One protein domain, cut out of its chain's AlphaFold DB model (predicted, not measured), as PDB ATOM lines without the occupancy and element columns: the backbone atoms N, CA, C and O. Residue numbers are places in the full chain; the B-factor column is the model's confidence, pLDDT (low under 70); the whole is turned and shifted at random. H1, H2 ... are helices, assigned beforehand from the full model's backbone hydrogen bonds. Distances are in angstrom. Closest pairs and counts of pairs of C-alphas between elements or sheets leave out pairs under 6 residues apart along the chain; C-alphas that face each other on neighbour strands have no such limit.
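What this domain is: This is residues 2 to 84 and 141 to 175 of the 176 residues of the protein "Peptidase family M48-domain-containing protein" of Jimgerdemannia flammicorona (UniProt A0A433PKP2). H2 and H4 run loosely side by side, opposite ways. H1 crosses H4, whose end packs on H6, and residues 163 to 175 stick out. The printed part, 118 residues with six named helices, is all helix and extended, with radius of gyration of the C-alphas 22.0 A and spans 80 by 29 by 15 A.

How they stand to each other: H1, residues 2 to 13, touches H4, residues 46 to 75; closest are C-alphas 6 and 69, 4.1 A. H2, residues 16 to 35, is close to H4 but not clearly touching, at a shallow tilt of 19 degrees. H3, residues 40 to 43, only just touches H2, with 3 pairs of C-alphas within 8 A. H5, residues 81 to 84, touches no helix. H6, residues 145 to 173, touches H4; closest are C-alphas 155 and 75, 5.0 A. Every O i to N i+4 pair is within hydrogen-bond range in H1 and H2, 22 of 26 in H4, 23 of 25 in H6.

Where its parts are: C-alpha 2 begins H1 at (396.192, 293.113, 366.827); C-alpha 173 ends H6, 43.3 A long, at (421.436, 279.768, 368.971).

The domain as a whole: Residues 85 to 140 are cut out, C-alphas 84 and 141 being 27.6 A apart; residues 141 to 175 have pLDDT under 70.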
ATOM      1  N   ALA A   2     396.524 292.847 365.418       79.31
ATOM      2  CA  ALA A   2     396.192 293.113 366.827       79.31
ATOM      3  C   ALA A   2     396.034 294.610 367.172       79.31
ATOM      4  O   ALA A   2     395.103 294.962 367.878       79.31
ATOM      5  N   ALA A   3     396.864 295.493 366.604       81.44
ATOM      6  CA  ALA A   3     396.747 296.942 366.811       81.44
ATOM      7  C   ALA A   3     395.419 297.543 366.327       81.44
ATOM      8  O   ALA A   3     394.810 298.331 367.040       81.44
ATOM      9  N   VAL A   4     394.945 297.143 365.144       84.62
ATOM     10  CA  VAL A   4     393.655 297.615 364.607       84.62
ATOM     11  C   VAL A   4     392.512 297.036 365.422       84.62
ATOM     12  O   VAL A   4     391.629 297.762 365.848       84.62
ATOM     13  N   LEU A   5     392.552 295.731 365.696       85.12
ATOM     14  CA  LEU A   5     391.494 295.076 366.457       85.12
ATOM     15  C   LEU A   5     391.389 295.637 367.883       85.12
ATOM     16  O   LEU A   5     390.291 295.909 368.352       85.12
ATOM     17  N   GLY A   6     392.524 295.851 368.553       83.44
ATOM     18  CA  GLY A   6     392.573 296.469 369.876       83.44
ATOM     19  C   GLY A   6     392.012 297.889 369.869       83.44
ATOM     20  O   GLY A   6     391.273 298.249 370.780       83.44
ATOM     21  N   HIS A   7     392.299 298.667 368.824       86.81
ATOM     22  CA  HIS A   7     391.747 300.006 368.628       86.81
ATOM     23  C   HIS A   7     390.217 299.988 368.434       86.81
ATOM     24  O   HIS A   7     389.498 300.717 369.116       86.81
ATOM     25  N   GLU A   8     389.687 299.096 367.592       84.81
ATOM     26  CA  GLU A   8     388.236 298.977 367.377       84.81
ATOM     27  C   GLU A   8     387.493 298.483 368.626       84.81
ATOM     28  O   GLU A   8     386.436 299.010 368.978       84.81
ATOM     29  N   ILE A   9     388.057 297.505 369.343       82.19
ATOM     30  CA  ILE A   9     387.500 297.037 370.620       82.19
ATOM     31  C   ILE A   9     387.511 298.175 371.644       82.19
ATOM     32  O   ILE A   9     386.528 298.354 372.362       82.19
ATOM     33  N   ALA A  10     388.575 298.980 371.683       83.19
ATOM     34  CA  ALA A  10     388.659 300.132 372.569       83.19
ATOM     35  C   ALA A  10     387.569 301.178 372.287       83.19
ATOM     36  O   ALA A  10     386.974 301.690 373.233       83.19
ATOM     37  N   HIS A  11     387.232 301.439 371.019       82.94
ATOM     38  CA  HIS A  11     386.104 302.311 370.671       82.94
ATOM     39  C   HIS A  11     384.768 301.814 371.230       82.94
ATOM     40  O   HIS A  11     383.952 302.625 371.683       82.94
ATOM     41  N   GLN A  12     384.539 300.499 371.207       87.56
ATOM     42  CA  GLN A  12     383.321 299.907 371.760       87.56
ATOM     43  C   GLN A  12     383.330 299.920 373.289       87.56
ATOM     44  O   GLN A  12     382.320 300.267 373.903       87.56
ATOM     45  N   LEU A  13     384.473 299.605 373.900       81.31
ATOM     46  CA  LEU A  13     384.638 299.573 375.350       81.31
ATOM     47  C   LEU A  13     384.442 300.963 375.975       81.31
ATOM     48  O   LEU A  13     383.719 301.094 376.958       81.31
ATOM     49  N   ALA A  14     385.011 302.001 375.357       78.38
ATOM     50  CA  ALA A  14     384.837 303.395 375.769       78.38
ATOM     51  C   ALA A  14     383.503 304.009 375.298       78.38
ATOM     52  O   ALA A  14     383.162 305.131 375.658       78.38
ATOM     53  N   ARG A  15     382.705 303.275 374.504       83.06
ATOM     54  CA  ARG A  15     381.386 303.697 373.998       83.06
ATOM     55  C   ARG A  15     381.418 305.041 373.253       83.06
ATOM     56  O   ARG A  15     380.428 305.778 373.272       83.06
ATOM     57  N   HIS A  16     382.504 305.337 372.535       82.94
ATOM     58  CA  HIS A  16     382.715 306.622 371.850       82.94
ATOM     59  C   HIS A  16     381.577 306.999 370.887       82.94
ATOM     60  O   HIS A  16     381.235 308.170 370.732       82.94
ATOM     61  N   SER A  17     380.940 306.017 370.247       81.75
ATOM     62  CA  SER A  17     379.774 306.230 369.383       81.75
ATOM     63  C   SER A  17     378.550 306.732 370.162       81.75
ATOM     64  O   SER A  17     377.868 307.652 369.708       81.75
ATOM     65  N   ALA A  18     378.296 306.190 371.355       82.38
ATOM     66  CA  ALA A  18     377.225 306.662 372.232       82.38
ATOM     67  C   ALA A  18     377.539 308.047 372.818       82.38
ATOM     68  O   ALA A  18     376.658 308.909 372.864       82.38
ATOM     69  N   GLU A  19     378.794 308.285 373.206       81.69
ATOM     70  CA  GLU A  19     379.251 309.583 373.706       81.69
ATOM     71  C   GLU A  19     379.116 310.671 372.636       81.69
ATOM     72  O   GLU A  19     378.519 311.715 372.893       81.69
ATOM     73  N   LYS A  20     379.550 310.395 371.400       82.69
ATOM     74  CA  LYS A  20     379.401 311.305 370.258       82.69
ATOM     75  C   LYS A  20     377.940 311.675 370.011       82.69
ATOM     76  O   LYS A  20     377.631 312.841 369.786       82.69
ATOM     77  N   LEU A  21     377.034 310.698 370.069       84.12
ATOM     78  CA  LEU A  21     375.599 310.946 369.911       84.12
ATOM     79  C   LEU A  21     375.036 311.797 371.053       84.12
ATOM     80  O   LEU A  21     374.243 312.702 370.800       84.12
ATOM     81  N   SER A  22     375.445 311.530 372.294       85.31
ATOM     82  CA  SER A  22     375.065 312.345 373.451       85.31
ATOM     83  C   SER A  22     375.559 313.787 373.302       85.31
ATOM     84  O   SER A  22     374.787 314.736 373.431       85.31
ATOM     85  N   PHE A  23     376.825 313.952 372.921       84.56
ATOM     86  CA  PHE A  23     377.453 315.248 372.715       84.56
ATOM     87  C   PHE A  23     376.765 316.051 371.603       84.56
ATOM     88  O   PHE A  23     376.416 317.210 371.813       84.56
ATOM     89  N   ILE A  24     376.464 315.426 370.458       83.44
ATOM     90  CA  ILE A  24     375.720 316.070 369.361       83.44
ATOM     91  C   ILE A  24     374.339 316.547 369.827       83.44
ATOM     92  O   ILE A  24     373.934 317.651 369.469       83.44
ATOM     93  N   LYS A  25     373.623 315.765 370.646       85.50
ATOM     94  CA  LYS A  25     372.314 316.177 371.179       85.50
ATOM     95  C   LYS A  25     372.421 317.424 372.055       85.50
ATOM     96  O   LYS A  25     371.591 318.320 371.927       85.50
ATOM     97  N   ILE A  26     373.440 317.491 372.912       87.06
ATOM     98  CA  ILE A  26     373.691 318.657 373.772       87.06
ATOM     99  C   ILE A  26     374.008 319.887 372.918       87.06
ATOM    100  O   ILE A  26     373.412 320.941 373.123       87.06
ATOM    101  N   ILE A  27     374.897 319.743 371.931       83.94
ATOM    102  CA  ILE A  27     375.237 320.827 371.001       83.94
ATOM    103  C   ILE A  27     373.996 321.304 370.241       83.94
ATOM    104  O   ILE A  27     373.774 322.507 370.141       83.94
ATOM    105  N   PHE A  28     373.150 320.386 369.769       84.38
ATOM    106  CA  PHE A  28     371.920 320.732 369.058       84.38
ATOM    107  C   PHE A  28     370.915 321.474 369.951       84.38
ATOM    108  O   PHE A  28     370.346 322.482 369.536       84.38
ATOM    109  N   ALA A  29     370.729 321.027 371.196       86.56
ATOM    110  CA  ALA A  29     369.878 321.714 372.165       86.56
ATOM    111  C   ALA A  29     370.399 323.127 372.482       86.56
ATOM    112  O   ALA A  29     369.626 324.084 372.527       86.56
ATOM    113  N   PHE A  30     371.715 323.270 372.643       85.44
ATOM    114  CA  PHE A  30     372.366 324.559 372.860       85.44
ATOM    115  C   PHE A  30     372.215 325.497 371.653       85.44
ATOM    116  O   PHE A  30     371.924 326.680 371.811       85.44
ATOM    117  N   GLN A  31     372.343 324.963 370.441       80.44
ATOM    118  CA  GLN A  31     372.128 325.696 369.197       80.44
ATOM    119  C   GLN A  31     370.682 326.186 369.056       80.44
ATOM    120  O   GLN A  31     370.467 327.348 368.709       80.44
ATOM    121  N   LEU A  32     369.696 325.340 369.374       84.19
ATOM    122  CA  LEU A  32     368.291 325.747 369.388       84.19
ATOM    123  C   LEU A  32     368.062 326.893 370.384       84.19
ATOM    124  O   LEU A  32     367.414 327.879 370.042       84.19
ATOM    125  N   PHE A  33     368.650 326.805 371.579       85.38
ATOM    126  CA  PHE A  33     368.571 327.866 372.581       85.38
ATOM    127  C   PHE A  33     369.176 329.189 372.089       85.38
ATOM    128  O   PHE A  33     368.524 330.228 372.175       85.38
ATOM    129  N   LEU A  34     370.387 329.165 371.520       83.31
ATOM    130  CA  LEU A  34     371.036 330.372 370.999       83.31
ATOM    131  C   LEU A  34     370.273 331.001 369.827       83.31
ATOM    132  O   LEU A  34     370.294 332.222 369.690       83.31
ATOM    133  N   SER A  35     369.571 330.200 369.019       80.44
ATOM    134  CA  SER A  35     368.798 330.701 367.871       80.44
ATOM    135  C   SER A  35     367.632 331.616 368.248       80.44
ATOM    136  O   SER A  35     367.149 332.366 367.406       80.44
ATOM    137  N   LEU A  36     367.211 331.602 369.517       84.00
ATOM    138  CA  LEU A  36     366.197 332.520 370.039       84.00
ATOM    139  C   LEU A  36     366.744 333.936 370.285       84.00
ATOM    140  O   LEU A  36     365.961 334.874 370.411       84.00
ATOM    141  N   PHE A  37     368.069 334.091 370.371       84.25
ATOM    142  CA  PHE A  37     368.729 335.338 370.777       84.25
ATOM    143  C   PHE A  37     369.770 335.849 369.768       84.25
ATOM    144  O   PHE A  37     370.133 337.022 369.816       84.25
ATOM    145  N   ILE A  38     370.273 334.989 368.877       80.56
ATOM    146  CA  ILE A  38     371.360 335.276 367.931       80.56
ATOM    147  C   ILE A  38     370.917 334.901 366.510       80.56
ATOM    148  O   ILE A  38     370.137 333.968 366.324       80.56
ATOM    149  N   ASP A  39     371.438 335.621 365.510       76.38
ATOM    150  CA  ASP A  39     371.159 335.390 364.090       76.38
ATOM    151  C   ASP A  39     371.357 333.904 363.694       76.38
ATOM    152  O   ASP A  39     372.469 333.370 363.836       76.38
ATOM    153  N   PRO A  40     370.317 333.233 363.158       68.00
ATOM    154  CA  PRO A  40     370.384 331.840 362.724       68.00
ATOM    155  C   PRO A  40     371.523 331.552 361.737       68.00
ATOM    156  O   PRO A  40     372.107 330.466 361.776       68.00
ATOM    157  N   TYR A  41     371.890 332.507 360.875       68.12
ATOM    158  CA  TYR A  41     372.917 332.303 359.848       68.12
ATOM    159  C   TYR A  41     374.312 332.050 360.433       68.12
ATOM    160  O   TYR A  41     375.101 331.306 359.844       68.12
ATOM    161  N   PHE A  42     374.614 332.610 361.606       67.06
ATOM    162  CA  PHE A  42     375.874 332.362 362.305       67.06
ATOM    163  C   PHE A  42     375.894 330.974 362.966       67.06
ATOM    164  O   PHE A  42     376.894 330.259 362.901       67.06
ATOM    165  N   ILE A  43     374.769 330.560 363.551       63.53
ATOM    166  CA  ILE A  43     374.648 329.318 364.330       63.53
ATOM    167  C   ILE A  43     374.535 328.087 363.417       63.53
ATOM    168  O   ILE A  43     374.972 327.002 363.776       63.53
ATOM    169  N   PHE A  44     374.002 328.221 362.202       65.38
ATOM    170  CA  PHE A  44     373.949 327.116 361.234       65.38
ATOM    171  C   PHE A  44     375.204 326.988 360.362       65.38
ATOM    172  O   PHE A  44     375.220 326.188 359.422       65.38
ATOM    173  N   ASN A  45     376.283 327.723 360.659       73.81
ATOM    174  CA  ASN A  45     377.530 327.584 359.919       73.81
ATOM    175  C   ASN A  45     378.188 326.223 360.205       73.81
ATOM    176  O   ASN A  45     378.981 326.056 361.132       73.81
ATOM    177  N   ARG A  46     377.863 325.239 359.367       68.50
ATOM    178  CA  ARG A  46     378.340 323.855 359.452       68.50
ATOM    179  C   ARG A  46     379.863 323.742 359.547       68.50
ATOM    180  O   ARG A  46     380.362 322.889 360.271       68.50
ATOM    181  N   ILE A  47     380.600 324.628 358.875       70.62
ATOM    182  CA  ILE A  47     382.067 324.636 358.902       70.62
ATOM    183  C   ILE A  47     382.564 324.940 360.319       70.62
ATOM    184  O   ILE A  47     383.438 324.244 360.822       70.62
ATOM    185  N   PHE A  48     381.990 325.923 361.011       72.31
ATOM    186  CA  PHE A  48     382.410 326.245 362.376       72.31
ATOM    187  C   PHE A  48     382.191 325.079 363.353       72.31
ATOM    188  O   PHE A  48     383.066 324.788 364.165       72.31
ATOM    189  N   PHE A  49     381.068 324.367 363.257       72.44
ATOM    190  CA  PHE A  49     380.760 323.250 364.160       72.44
ATOM    191  C   PHE A  49     381.574 321.994 363.859       72.44
ATOM    192  O   PHE A  49     382.162 321.404 364.775       72.44
ATOM    193  N   ASP A  50     381.652 321.619 362.580       70.56
ATOM    194  CA  ASP A  50     382.432 320.465 362.136       70.56
ATOM    195  C   ASP A  50     383.908 320.662 362.520       70.56
ATOM    196  O   ASP A  50     384.540 319.755 363.072       70.56
ATOM    197  N   PHE A  51     384.444 321.873 362.314       69.31
ATOM    198  CA  PHE A  51     385.855 322.161 362.557       69.31
ATOM    199  C   PHE A  51     386.192 322.536 364.004       69.31
ATOM    200  O   PHE A  51     387.237 322.130 364.516       69.31
ATOM    201  N   GLY A  52     385.343 323.316 364.663       70.12
ATOM    202  CA  GLY A  52     385.625 323.885 365.980       70.12
ATOM    203  C   GLY A  52     385.267 322.969 367.147       70.12
ATOM    204  O   GLY A  52     385.915 323.042 368.187       70.12
ATOM    205  N   ILE A  53     384.264 322.098 366.986       72.50
ATOM    206  CA  ILE A  53     383.676 321.345 368.107       72.50
ATOM    207  C   ILE A  53     383.761 319.833 367.886       72.50
ATOM    208  O   ILE A  53     384.263 319.108 368.749       72.50
ATOM    209  N   LEU A  54     383.314 319.339 366.730       74.25
ATOM    210  CA  LEU A  54     383.229 317.893 366.486       74.25
ATOM    211  C   LEU A  54     384.601 317.251 366.283       74.25
ATOM    212  O   LEU A  54     384.866 316.156 366.783       74.25
ATOM    213  N   MET A  55     385.501 317.942 365.595       72.88
ATOM    214  CA  MET A  55     386.850 317.452 365.357       72.88
ATOM    215  C   MET A  55     387.722 317.301 366.612       72.88
ATOM    216  O   MET A  55     388.328 316.238 366.770       72.88
ATOM    217  N   PRO A  56     387.863 318.315 367.495       72.12
ATOM    218  CA  PRO A  56     388.680 318.162 368.696       72.12
ATOM    219  C   PRO A  56     388.152 317.054 369.603       72.12
ATOM    220  O   PRO A  56     388.951 316.321 370.180       72.12
ATOM    221  N   PHE A  57     386.824 316.902 369.680       73.62
ATOM    222  CA  PHE A  57     386.179 315.783 370.361       73.62
ATOM    223  C   PHE A  57     386.601 314.443 369.744       73.62
ATOM    224  O   PHE A  57     387.174 313.608 370.437       73.62
ATOM    225  N   SER A  58     386.443 314.281 368.424       77.56
ATOM    226  CA  SER A  58     386.829 313.048 367.722       77.56
ATOM    227  C   SER A  58     388.297 312.681 367.957       77.56
ATOM    228  O   SER A  58     388.612 311.520 368.178       77.56
ATOM    229  N   ARG A  59     389.205 313.666 367.970       78.69
ATOM    230  CA  ARG A  59     390.639 313.433 368.216       78.69
ATOM    231  C   ARG A  59     390.934 312.918 369.623       78.69
ATOM    232  O   ARG A  59     391.881 312.155 369.781       78.69
ATOM    233  N   LYS A  60     390.167 313.339 370.633       79.06
ATOM    234  CA  LYS A  60     390.318 312.821 372.000       79.06
ATOM    235  C   LYS A  60     389.931 311.344 372.064       79.06
ATOM    236  O   LYS A  60     390.723 310.560 372.574       79.06
ATOM    237  N   CYS A  61     388.806 310.972 371.451       80.19
ATOM    238  CA  CYS A  61     388.357 309.579 371.374       80.19
ATOM    239  C   CYS A  61     389.382 308.673 370.670       80.19
ATOM    240  O   CYS A  61     389.642 307.566 371.126       80.19
ATOM    241  N   GLU A  62     390.015 309.139 369.587       82.31
ATOM    242  CA  GLU A  62     391.070 308.368 368.903       82.31
ATOM    243  C   GLU A  62     392.291 308.112 369.803       82.31
ATOM    244  O   GLU A  62     392.835 307.010 369.802       82.31
ATOM    245  N   ILE A  63     392.720 309.116 370.581       80.69
ATOM    246  CA  ILE A  63     393.858 308.986 371.507       80.69
ATOM    247  C   ILE A  63     393.521 308.010 372.637       80.69
ATOM    248  O   ILE A  63     394.348 307.178 373.000       80.69
ATOM    249  N   GLU A  64     392.312 308.097 373.184       79.25
ATOM    250  CA  GLU A  64     391.843 307.174 374.214       79.25
ATOM    251  C   GLU A  64     391.759 305.736 373.688       79.25
ATOM    252  O   GLU A  64     392.271 304.811 374.326       79.25
ATOM    253  N   ALA A  65     391.207 305.553 372.485       82.81
ATOM    254  CA  ALA A  65     391.132 304.251 371.836       82.81
ATOM    255  C   ALA A  65     392.524 303.661 371.555       82.81
ATOM    256  O   ALA A  65     392.733 302.463 371.743       82.81
ATOM    257  N   ASP A  66     393.502 304.484 371.169       84.56
ATOM    258  CA  ASP A  66     394.895 304.057 371.010       84.56
ATOM    259  C   ASP A  66     395.498 303.559 372.332       84.56
ATOM    260  O   ASP A  66     396.114 302.494 372.368       84.56
ATOM    261  N   VAL A  67     395.306 304.295 373.432       82.31
ATOM    262  CA  VAL A  67     395.847 303.925 374.752       82.31
ATOM    263  C   VAL A  67     395.239 302.617 375.248       82.31
ATOM    264  O   VAL A  67     395.968 301.712 375.663       82.31
ATOM    265  N   ILE A  68     393.911 302.498 375.202       80.94
ATOM    266  CA  ILE A  68     393.207 301.282 375.619       80.94
ATOM    267  C   ILE A  68     393.587 300.119 374.693       80.94
ATOM    268  O   ILE A  68     393.882 299.029 375.179       80.94
ATOM    269  N   GLY A  69     393.675 300.350 373.382       84.00
ATOM    270  CA  GLY A  69     394.086 299.346 372.402       84.00
ATOM    271  C   GLY A  69     395.490 298.792 372.660       84.00
ATOM    272  O   GLY A  69     395.671 297.577 372.635       84.00
ATOM    273  N   LEU A  70     396.468 299.645 372.993       81.69
ATOM    274  CA  LEU A  70     397.817 299.200 373.377       81.69
ATOM    275  C   LEU A  70     397.804 298.339 374.649       81.69
ATOM    276  O   LEU A  70     398.533 297.352 374.728       81.69
ATOM    277  N   ARG A  71     396.960 298.679 375.633       79.31
ATOM    278  CA  ARG A  71     396.788 297.866 376.850       79.31
ATOM    279  C   ARG A  71     396.195 296.500 376.530       79.31
ATOM    280  O   ARG A  71     396.725 295.494 376.989       79.31
ATOM    281  N   LEU A  72     395.147 296.465 375.709       79.56
ATOM    282  CA  LEU A  72     394.516 295.222 375.261       79.56
ATOM    283  C   LEU A  72     395.502 294.340 374.485       79.56
ATOM    284  O   LEU A  72     395.526 293.130 374.690       79.56
ATOM    285  N   MET A  73     396.357 294.933 373.644       80.88
ATOM    286  CA  MET A  73     397.438 294.206 372.971       80.88
ATOM    287  C   MET A  73     398.393 293.557 373.975       80.88
ATOM    288  O   MET A  73     398.665 292.367 373.847       80.88
ATOM    289  N   ALA A  74     398.860 294.315 374.974       76.75
ATOM    290  CA  ALA A  74     399.774 293.800 375.992       76.75
ATOM    291  C   ALA A  74     399.153 292.653 376.806       76.75
ATOM    292  O   ALA A  74     399.808 291.645 377.050       76.75
ATOM    293  N   GLN A  75     397.876 292.773 377.185       70.94
ATOM    294  CA  GLN A  75     397.152 291.710 377.893       70.94
ATOM    295  C   GLN A  75     396.969 290.451 377.055       70.94
ATOM    296  O   GLN A  75     396.999 289.345 377.581       70.94
ATOM    297  N   ALA A  76     396.757 290.623 375.754       77.38
ATOM    298  CA  ALA A  76     396.645 289.525 374.811       77.38
ATOM    299  C   ALA A  76     398.020 288.998 374.361       77.38
ATOM    300  O   ALA A  76     398.085 288.276 373.368       77.38
ATOM    301  N   CYS A  77     399.105 289.352 375.065       77.06
ATOM    302  CA  CYS A  77     400.462 288.888 374.782       77.06
ATOM    303  C   CYS A  77     401.005 289.280 373.398       77.06
ATOM    304  O   CYS A  77     401.912 288.643 372.863       77.06
ATOM    305  N   PHE A  78     400.466 290.347 372.809       78.81
ATOM    306  CA  PHE A  78     401.066 290.999 371.651       78.81
ATOM    307  C   PHE A  78     402.014 292.097 372.117       78.81
ATOM    308  O   PHE A  78     401.805 292.680 373.172       78.81
ATOM    309  N   ASP A  79     403.013 292.431 371.302       79.44
ATOM    310  CA  ASP A  79     403.915 293.548 371.577       79.44
ATOM    311  C   ASP A  79     403.302 294.897 371.124       79.44
ATOM    312  O   ASP A  79     403.238 295.164 369.918       79.44
ATOM    313  N   PRO A  80     402.867 295.785 372.046       80.44
ATOM    314  CA  PRO A  80     402.432 297.151 371.755       80.44
ATOM    315  C   PRO A  80     403.358 297.965 370.847       80.44
ATOM    316  O   PRO A  80     402.883 298.847 370.127       80.44
ATOM    317  N   ARG A  81     404.673 297.695 370.845       82.31
ATOM    318  CA  ARG A  81     405.640 298.414 369.995       82.31
ATOM    319  C   ARG A  81     405.338 298.221 368.510       82.31
ATOM    320  O   ARG A  81     405.525 299.152 367.724       82.31
ATOM    321  N   GLU A  82     404.767 297.076 368.137       84.38
ATOM    322  CA  GLU A  82     404.379 296.763 366.760       84.38
ATOM    323  C   GLU A  82     403.269 297.673 366.222       84.38
ATOM    324  O   GLU A  82     403.184 297.911 365.011       84.38
ATOM    325  N   ALA A  83     402.456 298.270 367.100       83.62
ATOM    326  CA  ALA A  83     401.470 299.266 366.691       83.62
ATOM    327  C   ALA A  83     402.140 300.498 366.058       83.62
ATOM    328  O   ALA A  83     401.642 301.032 365.068       83.62
ATOM    329  N   ILE A  84     403.308 300.923 366.562       84.50
ATOM    330  CA  ILE A  84     404.040 302.085 366.031       84.50
ATOM    331  C   ILE A  84     404.467 301.831 364.584       84.50
ATOM    332  O   ILE A  84     404.255 302.687 363.722       84.50
ATOM    333  N   LEU A 141     386.025 307.151 384.427       36.34
ATOM    334  CA  LEU A 141     385.125 306.770 385.528       36.34
ATOM    335  C   LEU A 141     383.977 305.792 385.179       36.34
ATOM    336  O   LEU A 141     383.025 305.688 385.946       36.34
ATOM    337  N   LEU A 142     384.046 305.044 384.073       41.91
ATOM    338  CA  LEU A 142     383.034 304.030 383.734       41.91
ATOM    339  C   LEU A 142     383.580 302.624 383.449       41.91
ATOM    340  O   LEU A 142     382.807 301.753 383.057       41.91
ATOM    341  N   ILE A 143     384.868 302.363 383.687       44.59
ATOM    342  CA  ILE A 143     385.409 300.997 383.669       44.59
ATOM    343  C   ILE A 143     386.031 300.731 385.036       44.59
ATOM    344  O   ILE A 143     386.900 301.480 385.484       44.59
ATOM    345  N   ASP A 144     385.537 299.696 385.714       43.12
ATOM    346  CA  ASP A 144     385.865 299.352 387.093       43.12
ATOM    347  C   ASP A 144     387.370 299.441 387.388       43.12
ATOM    348  O   ASP A 144     388.211 298.819 386.735       43.12
ATOM    349  N   PHE A 145     387.706 300.192 388.439       42.03
ATOM    350  CA  PHE A 145     389.064 300.435 388.946       42.03
ATOM    351  C   PHE A 145     389.866 299.139 389.216       42.03
ATOM    352  O   PHE A 145     391.096 299.157 389.297       42.03
ATOM    353  N   VAL A 146     389.172 298.005 389.352       44.41
ATOM    354  CA  VAL A 146     389.740 296.662 389.529       44.41
ATOM    355  C   VAL A 146     390.387 296.153 388.237       44.41
ATOM    356  O   VAL A 146     391.508 295.651 388.275       44.41
ATOM    357  N   GLN A 147     389.758 296.381 387.082       49.25
ATOM    358  CA  GLN A 147     390.183 295.792 385.812       49.25
ATOM    359  C   GLN A 147     391.555 296.317 385.383       49.25
ATOM    360  O   GLN A 147     392.413 295.528 385.006       49.25
ATOM    361  N   LEU A 148     391.802 297.627 385.538       49.12
ATOM    362  CA  LEU A 148     393.054 298.308 385.164       49.12
ATOM    363  C   LEU A 148     394.300 297.788 385.895       49.12
ATOM    364  O   LEU A 148     395.388 297.809 385.320       49.12
ATOM    365  N   ARG A 149     394.162 297.296 387.131       52.06
ATOM    366  CA  ARG A 149     395.283 296.726 387.894       52.06
ATOM    367  C   ARG A 149     395.658 295.335 387.382       52.06
ATOM    368  O   ARG A 149     396.842 295.031 387.246       52.06
ATOM    369  N   ASP A 150     394.656 294.536 387.029       52.09
ATOM    370  CA  ASP A 150     394.850 293.210 386.441       52.09
ATOM    371  C   ASP A 150     395.412 293.310 385.013       52.09
ATOM    372  O   ASP A 150     396.247 292.496 384.622       52.09
ATOM    373  N   ILE A 151     395.061 294.372 384.269       52.81
ATOM    374  CA  ILE A 151     395.671 294.708 382.967       52.81
ATOM    375  C   ILE A 151     397.187 294.875 383.091       52.81
ATOM    376  O   ILE A 151     397.939 294.331 382.282       52.81
ATOM    377  N   GLN A 152     397.643 295.633 384.090       51.47
ATOM    378  CA  GLN A 152     399.068 295.923 384.261       51.47
ATOM    379  C   GLN A 152     399.867 294.690 384.686       51.47
ATOM    380  O   GLN A 152     400.994 294.513 384.228       51.47
ATOM    381  N   ARG A 153     399.272 293.824 385.514       56.22
ATOM    382  CA  ARG A 153     399.903 292.583 385.976       56.22
ATOM    383  C   ARG A 153     399.989 291.526 384.871       56.22
ATOM    384  O   ARG A 153     401.052 290.967 384.648       56.22
ATOM    385  N   ALA A 154     398.913 291.337 384.104       57.00
ATOM    386  CA  ALA A 154     398.920 290.430 382.955       57.00
ATOM    387  C   ALA A 154     399.954 290.849 381.892       57.00
ATOM    388  O   ALA A 154     400.644 290.006 381.323       57.00
ATOM    389  N   ALA A 155     400.109 292.159 381.663       55.81
ATOM    390  CA  ALA A 155     401.132 292.681 380.763       55.81
ATOM    391  C   ALA A 155     402.559 292.397 381.271       55.81
ATOM    392  O   ALA A 155     403.397 291.960 380.485       55.81
ATOM    393  N   SER A 156     402.853 292.607 382.564       56.97
ATOM    394  CA  SER A 156     404.188 292.308 383.112       56.97
ATOM    395  C   SER A 156     404.530 290.826 383.038       56.97
ATOM    396  O   SER A 156     405.662 290.483 382.699       56.97
ATOM    397  N   ASP A 157     403.557 289.958 383.311       63.72
ATOM    398  CA  ASP A 157     403.760 288.510 383.292       63.72
ATOM    399  C   ASP A 157     404.070 288.047 381.863       63.72
ATOM    400  O   ASP A 157     405.063 287.354 381.638       63.72
ATOM    401  N   CYS A 158     403.334 288.555 380.870       63.31
ATOM    402  CA  CYS A 158     403.575 288.181 379.481       63.31
ATOM    403  C   CYS A 158     404.881 288.751 378.896       63.31
ATOM    404  O   CYS A 158     405.581 288.062 378.156       63.31
ATOM    405  N   TYR A 159     405.272 289.977 379.264       56.44
ATOM    406  CA  TYR A 159     406.579 290.530 378.880       56.44
ATOM    407  C   TYR A 159     407.749 289.783 379.538       56.44
ATOM    408  O   TYR A 159     408.797 289.626 378.911       56.44
ATOM    409  N   THR A 160     407.577 289.301 380.774       60.56
ATOM    410  CA  THR A 160     408.583 288.480 381.467       60.56
ATOM    411  C   THR A 160     408.726 287.121 380.784       60.56
ATOM    412  O   THR A 160     409.849 286.681 380.540       60.56
ATOM    413  N   GLU A 161     407.616 286.490 380.390       56.41
ATOM    414  CA  GLU A 161     407.643 285.251 379.608       56.41
ATOM    415  C   GLU A 161     408.247 285.456 378.211       56.41
ATOM    416  O   GLU A 161     409.142 284.708 377.826       56.41
ATOM    417  N   MET A 162     407.869 286.502 377.465       56.00
ATOM    418  CA  MET A 162     408.486 286.804 376.162       56.00
ATOM    419  C   MET A 162     409.984 287.123 376.280       56.00
ATOM    420  O   MET A 162     410.758 286.710 375.417       56.00
ATOM    421  N   GLY A 163     410.407 287.823 377.339       55.53
ATOM    422  CA  GLY A 163     411.819 288.082 377.633       55.53
ATOM    423  C   GLY A 163     412.594 286.801 377.942       55.53
ATOM    424  O   GLY A 163     413.692 286.613 377.425       55.53
ATOM    425  N   LEU A 164     411.996 285.878 378.700       52.31
ATOM    426  CA  LEU A 164     412.543 284.543 378.946       52.31
ATOM    427  C   LEU A 164     412.643 283.713 377.660       52.31
ATOM    428  O   LEU A 164     413.653 283.042 377.465       52.31
ATOM    429  N   TYR A 165     411.649 283.773 376.770       45.38
ATOM    430  CA  TYR A 165     411.681 283.065 375.486       45.38
ATOM    431  C   TYR A 165     412.706 283.650 374.512       45.38
ATOM    432  O   TYR A 165     413.400 282.872 373.865       45.38
ATOM    433  N   ALA A 166     412.850 284.976 374.430       46.88
ATOM    434  CA  ALA A 166     413.887 285.618 373.617       46.88
ATOM    435  C   ALA A 166     415.295 285.247 374.113       46.88
ATOM    436  O   ALA A 166     416.131 284.812 373.329       46.88
ATOM    437  N   ASP A 167     415.511 285.293 375.430       47.22
ATOM    438  CA  ASP A 167     416.778 284.930 376.076       47.22
ATOM    439  C   ASP A 167     417.056 283.409 375.992       47.22
ATOM    440  O   ASP A 167     418.198 282.962 375.905       47.22
ATOM    441  N   MET A 168     416.014 282.568 375.966       42.12
ATOM    442  CA  MET A 168     416.136 281.127 375.707       42.12
ATOM    443  C   MET A 168     416.456 280.830 374.234       42.12
ATOM    444  O   MET A 168     417.249 279.930 373.966       42.12
ATOM    445  N   PHE A 169     415.886 281.585 373.291       38.81
ATOM    446  CA  PHE A 169     416.163 281.445 371.860       38.81
ATOM    447  C   PHE A 169     417.586 281.913 371.515       38.81
ATOM    448  O   PHE A 169     418.304 281.195 370.822       38.81
ATOM    449  N   ASP A 170     418.033 283.040 372.077       43.72
ATOM    450  CA  ASP A 170     419.404 283.547 371.929       43.72
ATOM    451  C   ASP A 170     420.433 282.574 372.533       43.72
ATOM    452  O   ASP A 170     421.456 282.283 371.914       43.72
ATOM    453  N   ARG A 171     420.141 281.971 373.697       46.25
ATOM    454  CA  ARG A 171     420.988 280.913 374.289       46.25
ATOM    455  C   ARG A 171     420.992 279.607 373.491       46.25
ATOM    456  O   ARG A 171     422.008 278.911 373.476       46.25
ATOM    457  N   ALA A 172     419.876 279.253 372.855       40.44
ATOM    458  CA  ALA A 172     419.779 278.063 372.013       40.44
ATOM    459  C   ALA A 172     420.567 278.219 370.700       40.44
ATOM    460  O   ALA A 172     421.126 277.241 370.213       40.44
ATOM    461  N   TRP A 173     420.662 279.444 370.173       37.44
ATOM    462  CA  TRP A 173     421.436 279.768 368.971       37.44
ATOM    463  C   TRP A 173     422.906 280.108 369.234       37.44
ATOM    464  O   TRP A 173     423.720 279.953 368.334       37.44
ATOM    465  N   ALA A 174     423.285 280.507 370.449       41.84
ATOM    466  CA  ALA A 174     424.686 280.756 370.808       41.84
ATOM    467  C   ALA A 174     425.549 279.480 370.923       41.84
ATOM    468  O   ALA A 174     426.768 279.578 371.050       41.84
ATOM    469  N   ASN A 175     424.928 278.295 370.906       41.69
ATOM    470  CA  ASN A 175     425.599 276.993 371.011       41.69
ATOM    471  C   ASN A 175     425.570 276.181 369.699       41.69
ATOM    472  O   ASN A 175     425.832 274.977 369.729       41.69
TER     473      ASN A 175